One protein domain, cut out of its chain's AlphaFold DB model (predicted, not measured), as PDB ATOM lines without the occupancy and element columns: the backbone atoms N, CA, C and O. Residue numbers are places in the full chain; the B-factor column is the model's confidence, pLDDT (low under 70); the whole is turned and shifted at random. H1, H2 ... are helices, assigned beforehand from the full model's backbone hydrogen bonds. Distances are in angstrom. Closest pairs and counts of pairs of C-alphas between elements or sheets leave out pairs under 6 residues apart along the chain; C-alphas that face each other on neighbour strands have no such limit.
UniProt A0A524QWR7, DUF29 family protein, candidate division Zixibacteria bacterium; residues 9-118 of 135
ATOM      1  N   LYS A   9     136.251 109.472 119.931       76.25
ATOM      2  CA  LYS A   9     135.443 109.837 118.754       76.25
ATOM      3  C   LYS A   9     136.249 109.807 117.461       76.25
ATOM      4  O   LYS A   9     135.714 109.455 116.419       76.25
ATOM      5  N   LEU A  10     137.532 110.156 117.529       73.75
ATOM      6  CA  LEU A  10     138.445 110.117 116.384       73.75
ATOM      7  C   LEU A  10     138.708 108.668 115.937       73.75
ATOM      8  O   LEU A  10     138.621 108.362 114.751       73.75
ATOM      9  N   PHE A  11     138.949 107.758 116.888       75.75
ATOM     10  CA  PHE A  11     139.084 106.325 116.605       75.75
ATOM     11  C   PHE A  11     137.772 105.685 116.136       75.75
ATOM     12  O   PHE A  11     137.797 104.845 115.240       75.75
ATOM     13  N   GLU A  12     136.633 106.085 116.704       80.62
ATOM     14  CA  GLU A  12     135.312 105.613 116.281       80.62
ATOM     15  C   GLU A  12     134.983 106.063 114.851       80.62
ATOM     16  O   GLU A  12     134.560 105.242 114.039       80.62
ATOM     17  N   SER A  13     135.265 107.327 114.514       78.81
ATOM     18  CA  SER A  13     135.133 107.856 113.150       78.81
ATOM     19  C   SER A  13     135.997 107.067 112.170       78.81
ATOM     20  O   SER A  13     135.501 106.606 111.151       78.81
ATOM     21  N   LEU A  14     137.265 106.818 112.512       79.94
ATOM     22  CA  LEU A  14     138.173 106.055 111.655       79.94
ATOM     23  C   LEU A  14     137.700 104.608 111.442       79.94
ATOM     24  O   LEU A  14     137.814 104.068 110.342       79.94
ATOM     25  N   ALA A  15     137.159 103.973 112.486       82.44
ATOM     26  CA  ALA A  15     136.593 102.632 112.392       82.44
ATOM     27  C   ALA A  15     135.350 102.603 111.487       82.44
ATOM     28  O   ALA A  15     135.198 101.676 110.690       82.44
ATOM     29  N   GLN A  16     134.495 103.626 111.570       83.06
ATOM     30  CA  GLN A  16     133.338 103.779 110.687       83.06
ATOM     31  C   GLN A  16     133.763 104.013 109.233       83.06
ATOM     32  O   GLN A  16     133.256 103.319 108.351       83.06
ATOM     33  N   THR A  17     134.734 104.896 108.977       78.75
ATOM     34  CA  THR A  17     135.287 105.124 107.633       78.75
ATOM     35  C   THR A  17     135.885 103.840 107.063       78.75
ATOM     36  O   THR A  17     135.609 103.474 105.921       78.75
ATOM     37  N   ALA A  18     136.652 103.087 107.858       79.25
ATOM     38  CA  ALA A  18     137.221 101.812 107.428       79.25
ATOM     39  C   ALA A  18     136.143 100.779 107.055       79.25
ATOM     40  O   ALA A  18     136.325 100.015 106.108       79.25
ATOM     41  N   GLU A  19     135.020 100.750 107.775       83.12
ATOM     42  CA  GLU A  19     133.920  99.828 107.488       83.12
ATOM     43  C   GLU A  19     133.121 100.242 106.246       83.12
ATOM     44  O   GLU A  19     132.763  99.387 105.438       83.12
ATOM     45  N   GLN A  20     132.915 101.545 106.039       80.31
ATOM     46  CA  GLN A  20     132.310 102.077 104.814       80.31
ATOM     47  C   GLN A  20     133.172 101.760 103.586       80.31
ATOM     48  O   GLN A  20     132.663 101.244 102.593       80.31
ATOM     49  N   LEU A  21     134.491 101.953 103.675       80.69
ATOM     50  CA  LEU A  21     135.422 101.662 102.581       80.69
ATOM     51  C   LEU A  21     135.433 100.187 102.164       80.69
ATOM     52  O   LEU A  21     135.611  99.896 100.985       80.69
ATOM     53  N   LYS A  22     135.204  99.243 103.090       82.06
ATOM     54  CA  LYS A  22     135.076  97.810 102.749       82.06
ATOM     55  C   LYS A  22     133.851  97.503 101.886       82.06
ATOM     56  O   LYS A  22     133.833  96.475 101.213       82.06
ATOM     57  N   GLN A  23     132.822  98.345 101.954       83.06
ATOM     58  CA  GLN A  23     131.539  98.143 101.278       83.06
ATOM     59  C   GLN A  23     131.441  98.922  99.956       83.06
ATOM     60  O   GLN A  23     130.562  98.632  99.146       83.06
ATOM     61  N   MET A  24     132.341  99.883  99.724       81.69
ATOM     62  CA  MET A  24     132.354 100.739  98.538       81.69
ATOM     63  C   MET A  24     133.129 100.119  97.375       81.69
ATOM     64  O   MET A  24     134.119  99.406  97.553       81.69
ATOM     65  N   ARG A  25     132.706 100.433  96.146       77.56
ATOM     66  CA  ARG A  25     133.527 100.166  94.959       77.56
ATOM     67  C   ARG A  25     134.660 101.186  94.902       77.56
ATOM     68  O   ARG A  25     134.470 102.340  95.260       77.56
ATOM     69  N   ILE A  26     135.832 100.779  94.408       70.12
ATOM     70  CA  ILE A  26     137.045 101.625  94.371       70.12
ATOM     71  C   ILE A  26     136.800 102.973  93.671       70.12
ATOM     72  O   ILE A  26     137.347 103.992  94.075       70.12
ATOM     73  N   GLU A  27     135.953 102.976  92.645       79.25
ATOM     74  CA  GLU A  27     135.580 104.148  91.842       79.25
ATOM     75  C   GLU A  27     134.768 105.197  92.622       79.25
ATOM     76  O   GLU A  27     134.700 106.351  92.214       79.25
ATOM     77  N   GLU A  28     134.151 104.796  93.735       78.00
ATOM     78  CA  GLU A  28     133.291 105.635  94.575       78.00
ATOM     79  C   GLU A  28     134.054 106.217  95.776       78.00
ATOM     80  O   GLU A  28     133.510 107.040  96.511       78.00
ATOM     81  N   ILE A  29     135.306 105.796  95.993       75.00
ATOM     82  CA  ILE A  29     136.112 106.223  97.137       75.00
ATOM     83  C   ILE A  29     136.630 107.646  96.912       75.00
ATOM     84  O   ILE A  29     137.428 107.905  96.008       75.00
ATOM     85  N   ASP A  30     136.247 108.559  97.804       81.19
ATOM     86  CA  ASP A  30     136.864 109.880  97.897       81.19
ATOM     87  C   ASP A  30     138.215 109.784  98.624       81.19
ATOM     88  O   ASP A  30     138.327 109.893  99.849       81.19
ATOM     89  N   PHE A  31     139.272 109.569  97.841       78.69
ATOM     90  CA  PHE A  31     140.637 109.484  98.353       78.69
ATOM     91  C   PHE A  31     141.138 110.792  98.980       78.69
ATOM     92  O   PHE A  31     142.012 110.741  99.845       78.69
ATOM     93  N   ALA A  32     140.609 111.954  98.579       83.56
ATOM     94  CA  ALA A  32     141.018 113.236  99.151       83.56
ATOM     95  C   ALA A  32     140.454 113.403 100.569       83.56
ATOM     96  O   ALA A  32     141.169 113.822 101.487       83.56
ATOM     97  N   HIS A  33     139.196 113.007 100.767       80.25
ATOM     98  CA  HIS A  33     138.588 112.964 102.091       80.25
ATOM     99  C   HIS A  33     139.303 111.960 103.009       80.25
ATOM    100  O   HIS A  33     139.712 112.326 104.112       80.25
ATOM    101  N   LEU A  34     139.570 110.743 102.520       79.12
ATOM    102  CA  LEU A  34     140.300 109.717 103.274       79.12
ATOM    103  C   LEU A  34     141.711 110.168 103.685       79.12
ATOM    104  O   LEU A  34     142.130 109.938 104.819       79.12
ATOM    105  N   ALA A  35     142.448 110.827 102.785       80.06
ATOM    106  CA  ALA A  35     143.770 111.363 103.100       80.06
ATOM    107  C   ALA A  35     143.705 112.398 104.236       80.06
ATOM    108  O   ALA A  35     144.511 112.348 105.163       80.06
ATOM    109  N   THR A  36     142.695 113.272 104.208       83.44
ATOM    110  CA  THR A  36     142.476 114.287 105.249       83.44
ATOM    111  C   THR A  36     142.173 113.650 106.611       83.44
ATOM    112  O   THR A  36     142.713 114.081 107.632       83.44
ATOM    113  N   GLU A  37     141.347 112.598 106.653       77.81
ATOM    114  CA  GLU A  37     141.067 111.872 107.900       77.81
ATOM    115  C   GLU A  37     142.316 111.176 108.458       77.81
ATOM    116  O   GLU A  37     142.600 111.270 109.655       77.81
ATOM    117  N   LEU A  38     143.106 110.530 107.596       79.19
ATOM    118  CA  LEU A  38     144.343 109.857 107.999       79.19
ATOM    119  C   LEU A  38     145.396 110.839 108.526       79.19
ATOM    120  O   LEU A  38     146.056 110.545 109.524       79.19
ATOM    121  N   GLU A  39     145.538 112.009 107.904       84.56
ATOM    122  CA  GLU A  39     146.416 113.074 108.399       84.56
ATOM    123  C   GLU A  39     145.969 113.582 109.776       84.56
ATOM    124  O   GLU A  39     146.797 113.755 110.674       84.56
ATOM    125  N   SER A  40     144.658 113.757 109.975       79.44
ATOM    126  CA  SER A  40     144.089 114.165 111.261       79.44
ATOM    127  C   SER A  40     144.376 113.143 112.369       79.44
ATOM    128  O   SER A  40     144.850 113.509 113.449       79.44
ATOM    129  N   VAL A  41     144.182 111.850 112.088       78.06
ATOM    130  CA  VAL A  41     144.534 110.756 113.010       78.06
ATOM    131  C   VAL A  41     146.036 110.725 113.284       78.06
ATOM    132  O   VAL A  41     146.449 110.578 114.435       78.06
ATOM    133  N   GLY A  42     146.866 110.899 112.254       78.62
ATOM    134  CA  GLY A  42     148.321 110.953 112.391       78.62
ATOM    135  C   GLY A  42     148.774 112.073 113.331       78.62
ATOM    136  O   GLY A  42     149.574 111.834 114.238       78.62
ATOM    137  N   ALA A  43     148.209 113.272 113.181       82.12
ATOM    138  CA  ALA A  43     148.479 114.402 114.068       82.12
ATOM    139  C   ALA A  43     148.012 114.133 115.512       82.12
ATOM    140  O   ALA A  43     148.731 114.435 116.471       82.12
ATOM    141  N   ALA A  44     146.838 113.516 115.684       77.25
ATOM    142  CA  ALA A  44     146.322 113.134 116.997       77.25
ATOM    143  C   ALA A  44     147.224 112.101 117.698       77.25
ATOM    144  O   ALA A  44     147.520 112.246 118.886       77.25
ATOM    145  N   LEU A  45     147.726 111.101 116.965       76.56
ATOM    146  CA  LEU A  45     148.663 110.098 117.479       76.56
ATOM    147  C   LEU A  45     150.002 110.714 117.894       76.56
ATOM    148  O   LEU A  45     150.505 110.403 118.973       76.56
ATOM    149  N   GLN A  46     150.559 111.623 117.088       81.69
ATOM    150  CA  GLN A  46     151.785 112.345 117.447       81.69
ATOM    151  C   GLN A  46     151.597 113.175 118.723       81.69
ATOM    152  O   GLN A  46     152.458 113.177 119.605       81.69
ATOM    153  N   SER A  47     150.448 113.841 118.860       80.56
ATOM    154  CA  SER A  47     150.097 114.599 120.063       80.56
ATOM    155  C   SER A  47     149.968 113.702 121.304       80.56
ATOM    156  O   SER A  47     150.471 114.051 122.377       80.56
ATOM    157  N   LEU A  48     149.360 112.521 121.162       79.75
ATOM    158  CA  LEU A  48     149.247 111.542 122.244       79.75
ATOM    159  C   LEU A  48     150.620 110.992 122.651       79.75
ATOM    160  O   LEU A  48     150.920 110.907 123.841       79.75
ATOM    161  N   GLN A  49     151.479 110.677 121.680       81.19
ATOM    162  CA  GLN A  49     152.844 110.218 121.930       81.19
ATOM    163  C   GLN A  49     153.669 111.277 122.671       81.19
ATOM    164  O   GLN A  49     154.361 110.953 123.637       81.19
ATOM    165  N   ALA A  50     153.566 112.546 122.265       80.25
ATOM    166  CA  ALA A  50     154.217 113.652 122.959       80.25
ATOM    167  C   ALA A  50     153.712 113.787 124.407       80.25
ATOM    168  O   ALA A  50     154.507 113.941 125.333       80.25
ATOM    169  N   SER A  51     152.401 113.653 124.619       81.06
ATOM    170  CA  SER A  51     151.793 113.703 125.955       81.06
ATOM    171  C   SER A  51     152.250 112.540 126.842       81.06
ATOM    172  O   SER A  51     152.577 112.749 128.009       81.06
ATOM    173  N   ALA A  52     152.345 111.327 126.289       81.00
ATOM    174  CA  ALA A  52     152.866 110.158 126.992       81.00
ATOM    175  C   ALA A  52     154.348 110.327 127.368       81.00
ATOM    176  O   ALA A  52     154.750 109.985 128.479       81.00
ATOM    177  N   ALA A  53     155.159 110.910 126.479       82.88
ATOM    178  CA  ALA A  53     156.558 111.213 126.770       82.88
ATOM    179  C   ALA A  53     156.698 112.210 127.933       82.88
ATOM    180  O   ALA A  53     157.496 111.979 128.842       82.88
ATOM    181  N   ILE A  54     155.886 113.272 127.948       86.56
ATOM    182  CA  ILE A  54     155.850 114.247 129.049       86.56
ATOM    183  C   ILE A  54     155.398 113.577 130.353       86.56
ATOM    184  O   ILE A  54     156.020 113.780 131.393       86.56
ATOM    185  N   ALA A  55     154.350 112.750 130.313       83.12
ATOM    186  CA  ALA A  55     153.866 112.029 131.489       83.12
ATOM    187  C   ALA A  55     154.946 111.106 132.081       83.12
ATOM    188  O   ALA A  55     155.150 111.102 133.293       83.12
ATOM    189  N   ASN A  56     155.693 110.394 131.232       86.38
ATOM    190  CA  ASN A  56     156.813 109.558 131.661       86.38
ATOM    191  C   ASN A  56     157.953 110.381 132.279       86.38
ATOM    192  O   ASN A  56     158.515 109.977 133.294       86.38
ATOM    193  N   GLN A  57     158.270 111.551 131.715       90.12
ATOM    194  CA  GLN A  57     159.264 112.459 132.299       90.12
ATOM    195  C   GLN A  57     158.831 112.964 133.680       90.12
ATOM    196  O   GLN A  57     159.625 112.941 134.617       90.12
ATOM    197  N   LEU A  58     157.569 113.378 133.830       89.06
ATOM    198  CA  LEU A  58     157.022 113.814 135.117       89.06
ATOM    199  C   LEU A  58     157.021 112.683 136.149       89.06
ATOM    200  O   LEU A  58     157.377 112.911 137.304       89.06
ATOM    201  N   LEU A  59     156.669 111.464 135.734       90.31
ATOM    202  CA  LEU A  59     156.724 110.286 136.595       90.31
ATOM    203  C   LEU A  59     158.152 110.006 137.069       90.31
ATOM    204  O   LEU A  59     158.355 109.730 138.250       90.31
ATOM    205  N   GLN A  60     159.142 110.113 136.180       91.25
ATOM    206  CA  GLN A  60     160.541 109.923 136.554       91.25
ATOM    207  C   GLN A  60     161.006 110.984 137.556       91.25
ATOM    208  O   GLN A  60     161.566 110.632 138.590       91.25
ATOM    209  N   LEU A  61     160.700 112.263 137.310       93.25
ATOM    210  CA  LEU A  61     161.013 113.348 138.248       93.25
ATOM    211  C   LEU A  61     160.384 113.109 139.627       93.25
ATOM    212  O   LEU A  61     161.024 113.332 140.653       93.25
ATOM    213  N   PHE A  62     159.145 112.613 139.655       91.31
ATOM    214  CA  PHE A  62     158.469 112.260 140.896       91.31
ATOM    215  C   PHE A  62     159.170 111.109 141.633       91.31
ATOM    216  O   PHE A  62     159.407 111.203 142.839       91.31
ATOM    217  N   LYS A  63     159.560 110.041 140.923       93.19
ATOM    218  CA  LYS A  63     160.333 108.925 141.496       93.19
ATOM    219  C   LYS A  63     161.679 109.394 142.062       93.19
ATOM    220  O   LYS A  63     162.042 109.002 143.175       93.19
ATOM    221  N   ASP A  64     162.382 110.267 141.347       94.00
ATOM    222  CA  ASP A  64     163.671 110.820 141.774       94.00
ATOM    223  C   ASP A  64     163.531 111.656 143.058       94.00
ATOM    224  O   ASP A  64     164.328 111.516 143.995       94.00
ATOM    225  N   GLU A  65     162.483 112.485 143.153       92.56
ATOM    226  CA  GLU A  65     162.183 113.259 144.362       92.56
ATOM    227  C   GLU A  65     161.896 112.344 145.562       92.56
ATOM    228  O   GLU A  65     162.426 112.566 146.658       92.56
ATOM    229  N   LEU A  66     161.112 111.279 145.365       90.56
ATOM    230  CA  LEU A  66     160.824 110.302 146.417       90.56
ATOM    231  C   LEU A  66     162.083 109.580 146.898       90.56
ATOM    232  O   LEU A  66     162.270 109.430 148.109       90.56
ATOM    233  N   CYS A  67     162.977 109.193 145.986       94.25
ATOM    234  CA  CYS A  67     164.265 108.605 146.353       94.25
ATOM    235  C   CYS A  67     165.097 109.590 147.186       94.25
ATOM    236  O   CYS A  67     165.622 109.234 148.241       94.25
ATOM    237  N   SER A  68     165.164 110.858 146.771       93.56
ATOM    238  CA  SER A  68     165.880 111.910 147.502       93.56
ATOM    239  C   SER A  68     165.346 112.112 148.928       93.56
ATOM    240  O   SER A  68     166.116 112.157 149.899       93.56
ATOM    241  N   LYS A  69     164.017 112.161 149.094       89.75
ATOM    242  CA  LYS A  69     163.381 112.257 150.417       89.75
ATOM    243  C   LYS A  69     163.629 111.003 151.259       89.75
ATOM    244  O   LYS A  69     163.996 111.132 152.427       89.75
ATOM    245  N   SER A  70     163.524 109.810 150.671       91.75
ATOM    246  CA  SER A  70     163.820 108.542 151.355       91.75
ATOM    247  C   SER A  70     165.252 108.508 151.902       91.75
ATOM    248  O   SER A  70     165.460 108.215 153.081       91.75
ATOM    249  N   ARG A  71     166.244 108.908 151.094       93.25
ATOM    250  CA  ARG A  71     167.643 109.035 151.536       93.25
ATOM    251  C   ARG A  71     167.800 110.032 152.676       93.25
ATOM    252  O   ARG A  71     168.608 109.809 153.575       93.25
ATOM    253  N   SER A  72     167.051 111.130 152.645       90.12
ATOM    254  CA  SER A  72     167.099 112.153 153.694       90.12
ATOM    255  C   SER A  72     166.579 111.612 155.029       90.12
ATOM    256  O   SER A  72     167.245 111.776 156.050       90.12
ATOM    257  N   VAL A  73     165.461 110.879 155.020       88.75
ATOM    258  CA  VAL A  73     164.940 110.175 156.208       88.75
ATOM    259  C   VAL A  73     165.932 109.122 156.704       88.75
ATOM    260  O   VAL A  73     166.219 109.061 157.901       88.75
ATOM    261  N   ALA A  74     166.517 108.335 155.799       90.56
ATOM    262  CA  ALA A  74     167.520 107.330 156.148       90.56
ATOM    263  C   ALA A  74     168.740 107.961 156.846       90.56
ATOM    264  O   ALA A  74     169.178 107.470 157.883       90.56
ATOM    265  N   LYS A  75     169.232 109.109 156.357       89.38
ATOM    266  CA  LYS A  75     170.314 109.866 157.013       89.38
ATOM    267  C   LYS A  75     169.932 110.349 158.412       89.38
ATOM    268  O   LYS A  75     170.743 110.243 159.322       89.38
ATOM    269  N   LEU A  76     168.716 110.864 158.602       86.88
ATOM    270  CA  LEU A  76     168.261 111.360 159.910       86.88
ATOM    271  C   LEU A  76     168.062 110.241 160.942       86.88
ATOM    272  O   LEU A  76     168.185 110.474 162.146       86.88
ATOM    273  N   THR A  77     167.759 109.031 160.473       86.38
ATOM    274  CA  THR A  77     167.502 107.848 161.305       86.38
ATOM    275  C   THR A  77     168.703 106.906 161.432       86.38
ATOM    276  O   THR A  77     168.597 105.900 162.129       86.38
ATOM    277  N   ASN A  78     169.843 107.215 160.796       86.44
ATOM    278  CA  ASN A  78     170.981 106.297 160.621       86.44
ATOM    279  C   ASN A  78     170.573 104.932 160.014       86.44
ATOM    280  O   ASN A  78     171.138 103.893 160.360       86.44
ATOM    281  N   GLY A  79     169.574 104.932 159.127       87.31
ATOM    282  CA  GLY A  79     169.055 103.755 158.429       87.31
ATOM    283  C   GLY A  79     169.512 103.649 156.968       87.31
ATOM    284  O   GLY A  79     170.332 104.429 156.486       87.31
ATOM    285  N   SER A  80     168.941 102.683 156.240       90.50
ATOM    286  CA  SER A  80     169.127 102.503 154.789       90.50
ATOM    287  C   SER A  80     167.831 102.798 154.029       90.50
ATOM    288  O   SER A  80     166.743 102.484 154.505       90.50
ATOM    289  N   SER A  81     167.953 103.382 152.834       92.38
ATOM    290  CA  SER A  81     166.844 103.682 151.907       92.38
ATOM    291  C   SER A  81     166.728 102.676 150.755       92.38
ATOM    292  O   SER A  81     165.783 102.739 149.976       92.38
ATOM    293  N   GLU A  82     167.637 101.702 150.662       92.50
ATOM    294  CA  GLU A  82     167.796 100.844 149.480       92.50
ATOM    295  C   GLU A  82     166.523 100.072 149.096       92.50
ATOM    296  O   GLU A  82     166.153 100.023 147.925       92.50
ATOM    297  N   LEU A  83     165.814  99.498 150.072       89.88
ATOM    298  CA  LEU A  83     164.561  98.776 149.813       89.88
ATOM    299  C   LEU A  83     163.443  99.705 149.325       89.88
ATOM    300  O   LEU A  83     162.661  99.318 148.461       89.88
ATOM    301  N   VAL A  84     163.387 100.930 149.851       89.62
ATOM    302  CA  VAL A  84     162.388 101.931 149.455       89.62
ATOM    303  C   VAL A  84     162.677 102.424 148.038       89.62
ATOM    304  O   VAL A  84     161.764 102.500 147.223       89.62
ATOM    305  N   GLU A  85     163.942 102.677 147.702       92.44
ATOM    306  CA  GLU A  85     164.346 103.061 146.344       92.44
ATOM    307  C   GLU A  85     164.102 101.944 145.323       92.44
ATOM    308  O   GLU A  85     163.647 102.219 144.213       92.44
ATOM    309  N   ARG A  86     164.337 100.676 145.688       93.75
ATOM    310  CA  ARG A  86     163.977  99.532 144.833       93.75
ATOM    311  C   ARG A  86     162.472  99.468 144.581       93.75
ATOM    312  O   ARG A  86     162.065  99.202 143.457       93.75
ATOM    313  N   LEU A  87     161.656  99.740 145.601       91.12
ATOM    314  CA  LEU A  87     160.199  99.756 145.474       91.12
ATOM    315  C   LEU A  87     159.715 100.912 144.581       91.12
ATOM    316  O   LEU A  87     158.862 100.702 143.727       91.12
ATOM    317  N   ILE A  88     160.280 102.113 144.727       91.88
ATOM    318  CA  ILE A  88     159.948 103.282 143.890       91.88
ATOM    319  C   ILE A  88     160.267 103.014 142.409       91.88
ATOM    320  O   ILE A  88     159.493 103.370 141.516       91.88
ATOM    321  N   ASN A  89     161.407 102.377 142.144       92.81
ATOM    322  CA  ASN A  89     161.916 102.176 140.790       92.81
ATOM    323  C   ASN A  89     161.404 100.905 140.102       92.81
ATOM    324  O   ASN A  89     161.679 100.730 138.921       92.81
ATOM    325  N   ALA A  90     160.657 100.039 140.789       91.06
ATOM    326  CA  ALA A  90     160.098  98.849 140.160       91.06
ATOM    327  C   ALA A  90     159.071  99.214 139.072       91.06
ATOM    328  O   ALA A  90     158.238 100.108 139.250       91.06
ATOM    329  N   ASP A  91     159.116  98.486 137.954       83.12
ATOM    330  CA  ASP A  91     158.201  98.669 136.815       83.12
ATOM    331  C   ASP A  91     156.744  98.348 137.173       83.12
ATOM    332  O   ASP A  91     155.813  98.819 136.527       83.12
ATOM    333  N   THR A  92     156.540  97.554 138.225       86.00
ATOM    334  CA  THR A  92     155.220  97.171 138.734       86.00
ATOM    335  C   THR A  92     154.588  98.225 139.638       86.00
ATOM    336  O   THR A  92     153.433  98.062 140.018       86.00
ATOM    337  N   THR A  93     155.331  99.263 140.033       83.62
ATOM    338  CA  THR A  93     154.854 100.262 140.993       83.62
ATOM    339  C   THR A  93     154.044 101.329 140.272       83.62
ATOM    340  O   THR A  93     154.586 102.118 139.490       83.62
ATOM    341  N   ASP A  94     152.744 101.356 140.553       89.06
ATOM    342  CA  ASP A  94     151.820 102.314 139.960       89.06
ATOM    343  C   ASP A  94     151.811 103.666 140.704       89.06
ATOM    344  O   ASP A  94     152.480 103.875 141.721       89.06
ATOM    345  N   LEU A  95     151.052 104.632 140.179       83.81
ATOM    346  CA  LEU A  95     150.973 105.969 140.767       83.81
ATOM    347  C   LEU A  95     150.365 105.963 142.181       83.81
ATOM    348  O   LEU A  95     150.780 106.766 143.019       83.81
ATOM    349  N   ALA A  96     149.396 105.087 142.455       88.81
ATOM    350  CA  ALA A  96     148.747 105.013 143.760       88.81
ATOM    351  C   ALA A  96     149.721 104.478 144.820       88.81
ATOM    352  O   ALA A  96     149.775 104.994 145.940       88.81
ATOM    353  N   ASP A  97     150.549 103.504 144.449       89.25
ATOM    354  CA  ASP A  97     151.616 102.989 145.294       89.25
ATOM    355  C   ASP A  97     152.685 104.052 145.560       89.25
ATOM    356  O   ASP A  97     153.059 104.267 146.716       89.25
ATOM    357  N   LEU A  98     153.114 104.803 144.539       89.62
ATOM    358  CA  LEU A  98     154.055 105.911 144.732       89.62
ATOM    359  C   LEU A  98     153.492 107.002 145.659       89.62
ATOM    360  O   LEU A  98     154.227 107.547 146.484       89.62
ATOM    361  N   GLN A  99     152.191 107.300 145.584       89.19
ATOM    362  CA  GLN A  99     151.531 108.245 146.497       89.19
ATOM    363  C   GLN A  99     151.509 107.743 147.946       89.19
ATOM    364  O   GLN A  99     151.758 108.521 148.870       89.19
ATOM    365  N   ARG A 100     151.273 106.445 148.166       93.38
ATOM    366  CA  ARG A 100     151.365 105.840 149.507       93.38
ATOM    367  C   ARG A 100     152.792 105.885 150.045       93.38
ATOM    368  O   ARG A 100     153.003 106.251 151.200       93.38
ATOM    369  N   ILE A 101     153.778 105.558 149.207       90.75
ATOM    370  CA  ILE A 101     155.201 105.635 149.567       90.75
ATOM    371  C   ILE A 101     155.567 107.070 149.964       90.75
ATOM    372  O   ILE A 101     156.186 107.267 151.009       90.75
ATOM    373  N   LYS A 102     155.126 108.070 149.191       92.00
ATOM    374  CA  LYS A 102     155.293 109.491 149.521       92.00
ATOM    375  C   LYS A 102     154.764 109.818 150.912       92.00
ATOM    376  O   LYS A 102     155.504 110.367 151.723       92.00
ATOM    377  N   GLN A 103     153.511 109.461 151.189       92.94
ATOM    378  CA  GLN A 103     152.869 109.761 152.467       92.94
ATOM    379  C   GLN A 103     153.625 109.134 153.646       92.94
ATOM    380  O   GLN A 103     153.806 109.782 154.678       92.94
ATOM    381  N   ASN A 104     154.116 107.905 153.485       91.25
ATOM    382  CA  ASN A 104     154.909 107.226 154.509       91.25
ATOM    383  C   ASN A 104     156.258 107.919 154.748       91.25
ATOM    384  O   ASN A 104     156.645 108.115 155.898       91.25
ATOM    385  N   ILE A 105     156.958 108.319 153.678       90.56
ATOM    386  CA  ILE A 105     158.229 109.052 153.778       90.56
ATOM    387  C   ILE A 105     158.020 110.398 154.479       90.56
ATOM    388  O   ILE A 105     158.808 110.750 155.352       90.56
ATOM    389  N   GLU A 106     156.972 111.142 154.124       89.38
ATOM    390  CA  GLU A 106     156.658 112.439 154.737       89.38
ATOM    391  C   GLU A 106     156.289 112.294 156.217       89.38
ATOM    392  O   GLU A 106     156.825 113.012 157.055       89.38
ATOM    393  N   THR A 107     155.467 111.299 156.556       91.19
ATOM    394  CA  THR A 107     155.086 111.016 157.948       91.19
ATOM    395  C   THR A 107     156.306 110.680 158.807       91.19
ATOM    396  O   THR A 107     156.448 111.185 159.922       91.19
ATOM    397  N   GLU A 108     157.206 109.834 158.300       88.50
ATOM    398  CA  GLU A 108     158.413 109.466 159.041       88.50
ATOM    399  C   GLU A 108     159.399 110.640 159.120       88.50
ATOM    400  O   GLU A 108     160.020 110.846 160.162       88.50
ATOM    401  N   PHE A 109     159.501 111.458 158.068       87.81
ATOM    402  CA  PHE A 109     160.295 112.684 158.098       87.81
ATOM    403  C   PHE A 109     159.821 113.627 159.206       87.81
ATOM    404  O   PHE A 109     160.630 114.013 160.052       87.81
ATOM    405  N   ASP A 110     158.524 113.934 159.256       87.88
ATOM    406  CA  ASP A 110     157.944 114.824 160.266       87.88
ATOM    407  C   ASP A 110     158.158 114.272 161.678       87.88
ATOM    408  O   ASP A 110     158.617 114.984 162.573       87.88
ATOM    409  N   ARG A 111     157.925 112.968 161.872       88.38
ATOM    410  CA  ARG A 111     158.146 112.290 163.155       88.38
ATOM    411  C   ARG A 111     159.592 112.419 163.636       88.38
ATOM    412  O   ARG A 111     159.834 112.740 164.804       88.38
ATOM    413  N   VAL A 112     160.556 112.135 162.764       83.31
ATOM    414  CA  VAL A 112     161.985 112.163 163.105       83.31
ATOM    415  C   VAL A 112     162.448 113.598 163.341       83.31
ATOM    416  O   VAL A 112     163.182 113.858 164.298       83.31
ATOM    417  N   PHE A 113     161.977 114.535 162.523       79.56
ATOM    418  CA  PHE A 113     162.298 115.949 162.649       79.56
ATOM    419  C   PHE A 113     161.760 116.541 163.961       79.56
ATOM    420  O   PHE A 113     162.522 117.145 164.717       79.56
ATOM    421  N   SER A 114     160.491 116.289 164.310       82.12
ATOM    422  CA  SER A 114     159.907 116.722 165.589       82.12
ATOM    423  C   SER A 114     160.630 116.129 166.801       82.12
ATOM    424  O   SER A 114     160.841 116.826 167.795       82.12
ATOM    425  N   ARG A 115     161.064 114.863 166.724       78.38
ATOM    426  CA  ARG A 115     161.840 114.221 167.793       78.38
ATOM    427  C   ARG A 115     163.212 114.877 167.984       78.38
ATOM    428  O   ARG A 115     163.610 115.138 169.114       78.38
ATOM    429  N   LYS A 116     163.918 115.199 166.897       67.88
ATOM    430  CA  LYS A 116     165.229 115.869 166.961       67.88
ATOM    431  C   LYS A 116     165.163 117.302 167.493       67.88
ATOM    432  O   LYS A 116     166.148 117.768 168.051       67.88
ATOM    433  N   LEU A 117     164.023 117.978 167.356       65.50
ATOM    434  CA  LEU A 117     163.797 119.314 167.920       65.50
ATOM    435  C   LEU A 117     163.437 119.305 169.415       65.50
ATOM    436  O   LEU A 117     163.550 120.338 170.069       65.50
ATOM    437  N   THR A 118     162.976 118.171 169.948       63.22
ATOM    438  CA  THR A 118     162.469 118.055 171.327       63.22
ATOM    439  C   THR A 118     163.391 117.273 172.265       63.22
ATOM    440  O   THR A 118     163.221 117.356 173.480       63.22
TER     441      THR A 118
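This is residues 9 to 118 of the 135 residues of the protein "DUF29 family protein" of candidate division Zixibacteria bacterium (UniProt A0A524QWR7). One very long helix, H2, is the spine of a rod, with H1 folded back beside its first part and H3 and H4 packed on its last part. Residues 45 to 58 of H2 stand free between these two groups. The printed part has 110 residues with four named helices, H1 to H4 in chain order, and no named strand: all helix. It is extended, with a radius of gyration of the C-alphas of 25.2 A and spans of 84 by 20 by 18 A.

H1, residues 9 to 23, and H2, residues 31 to 77, form a helical hairpin. They only just touch, with 3 pairs of C-alphas within 8 A, the closest being Leu 10 and Val 41 at 7.0 A; they run opposite ways at 36 degrees, only just a steep tilt. H3, residues 82 to 89, makes a second helical hairpin with H2: the closest C-alphas, of Cys 67 and Glu 85, are 5.5 A apart, at a shallow tilt of 13 degrees, opposite ways. H4, residues 95 to 118, touches H2 through residues 63 to 77 of H2 alone, closest at the C-alphas of Val 73 and Phe 109, 5.6 A, the same way at a shallow tilt of 26 degrees. H3 and H4 are close but not clearly touching, with the closest C-alphas, of Ile 88 and Leu 98, 6.5 A apart. H1 is apart from H3 and H4. Every O i to N i+4 pair is within hydrogen-bond range in H2, H3 and H4, and 10 of 11 are in H1.

H1 begins at C-alpha 9 (135.443, 109.837, 118.754) and is 21.4 A long. H2 runs 68.5 A from C-alpha 31 (140.637, 109.484, 98.353). H3 has eight residues, and H4, 34.8 A long, ends at C-alpha 118 (162.469, 118.055, 171.327).

The C-alphas of Glu 27 and Thr 118, the two farthest apart, are 85.1 A apart. The printed part has no cut; the links H2 to H3 and H3 to H4 are tight, and H1 to H2 is short. Mean pLDDT of the printed part is 84.7, with residues 116 to 118 under 70.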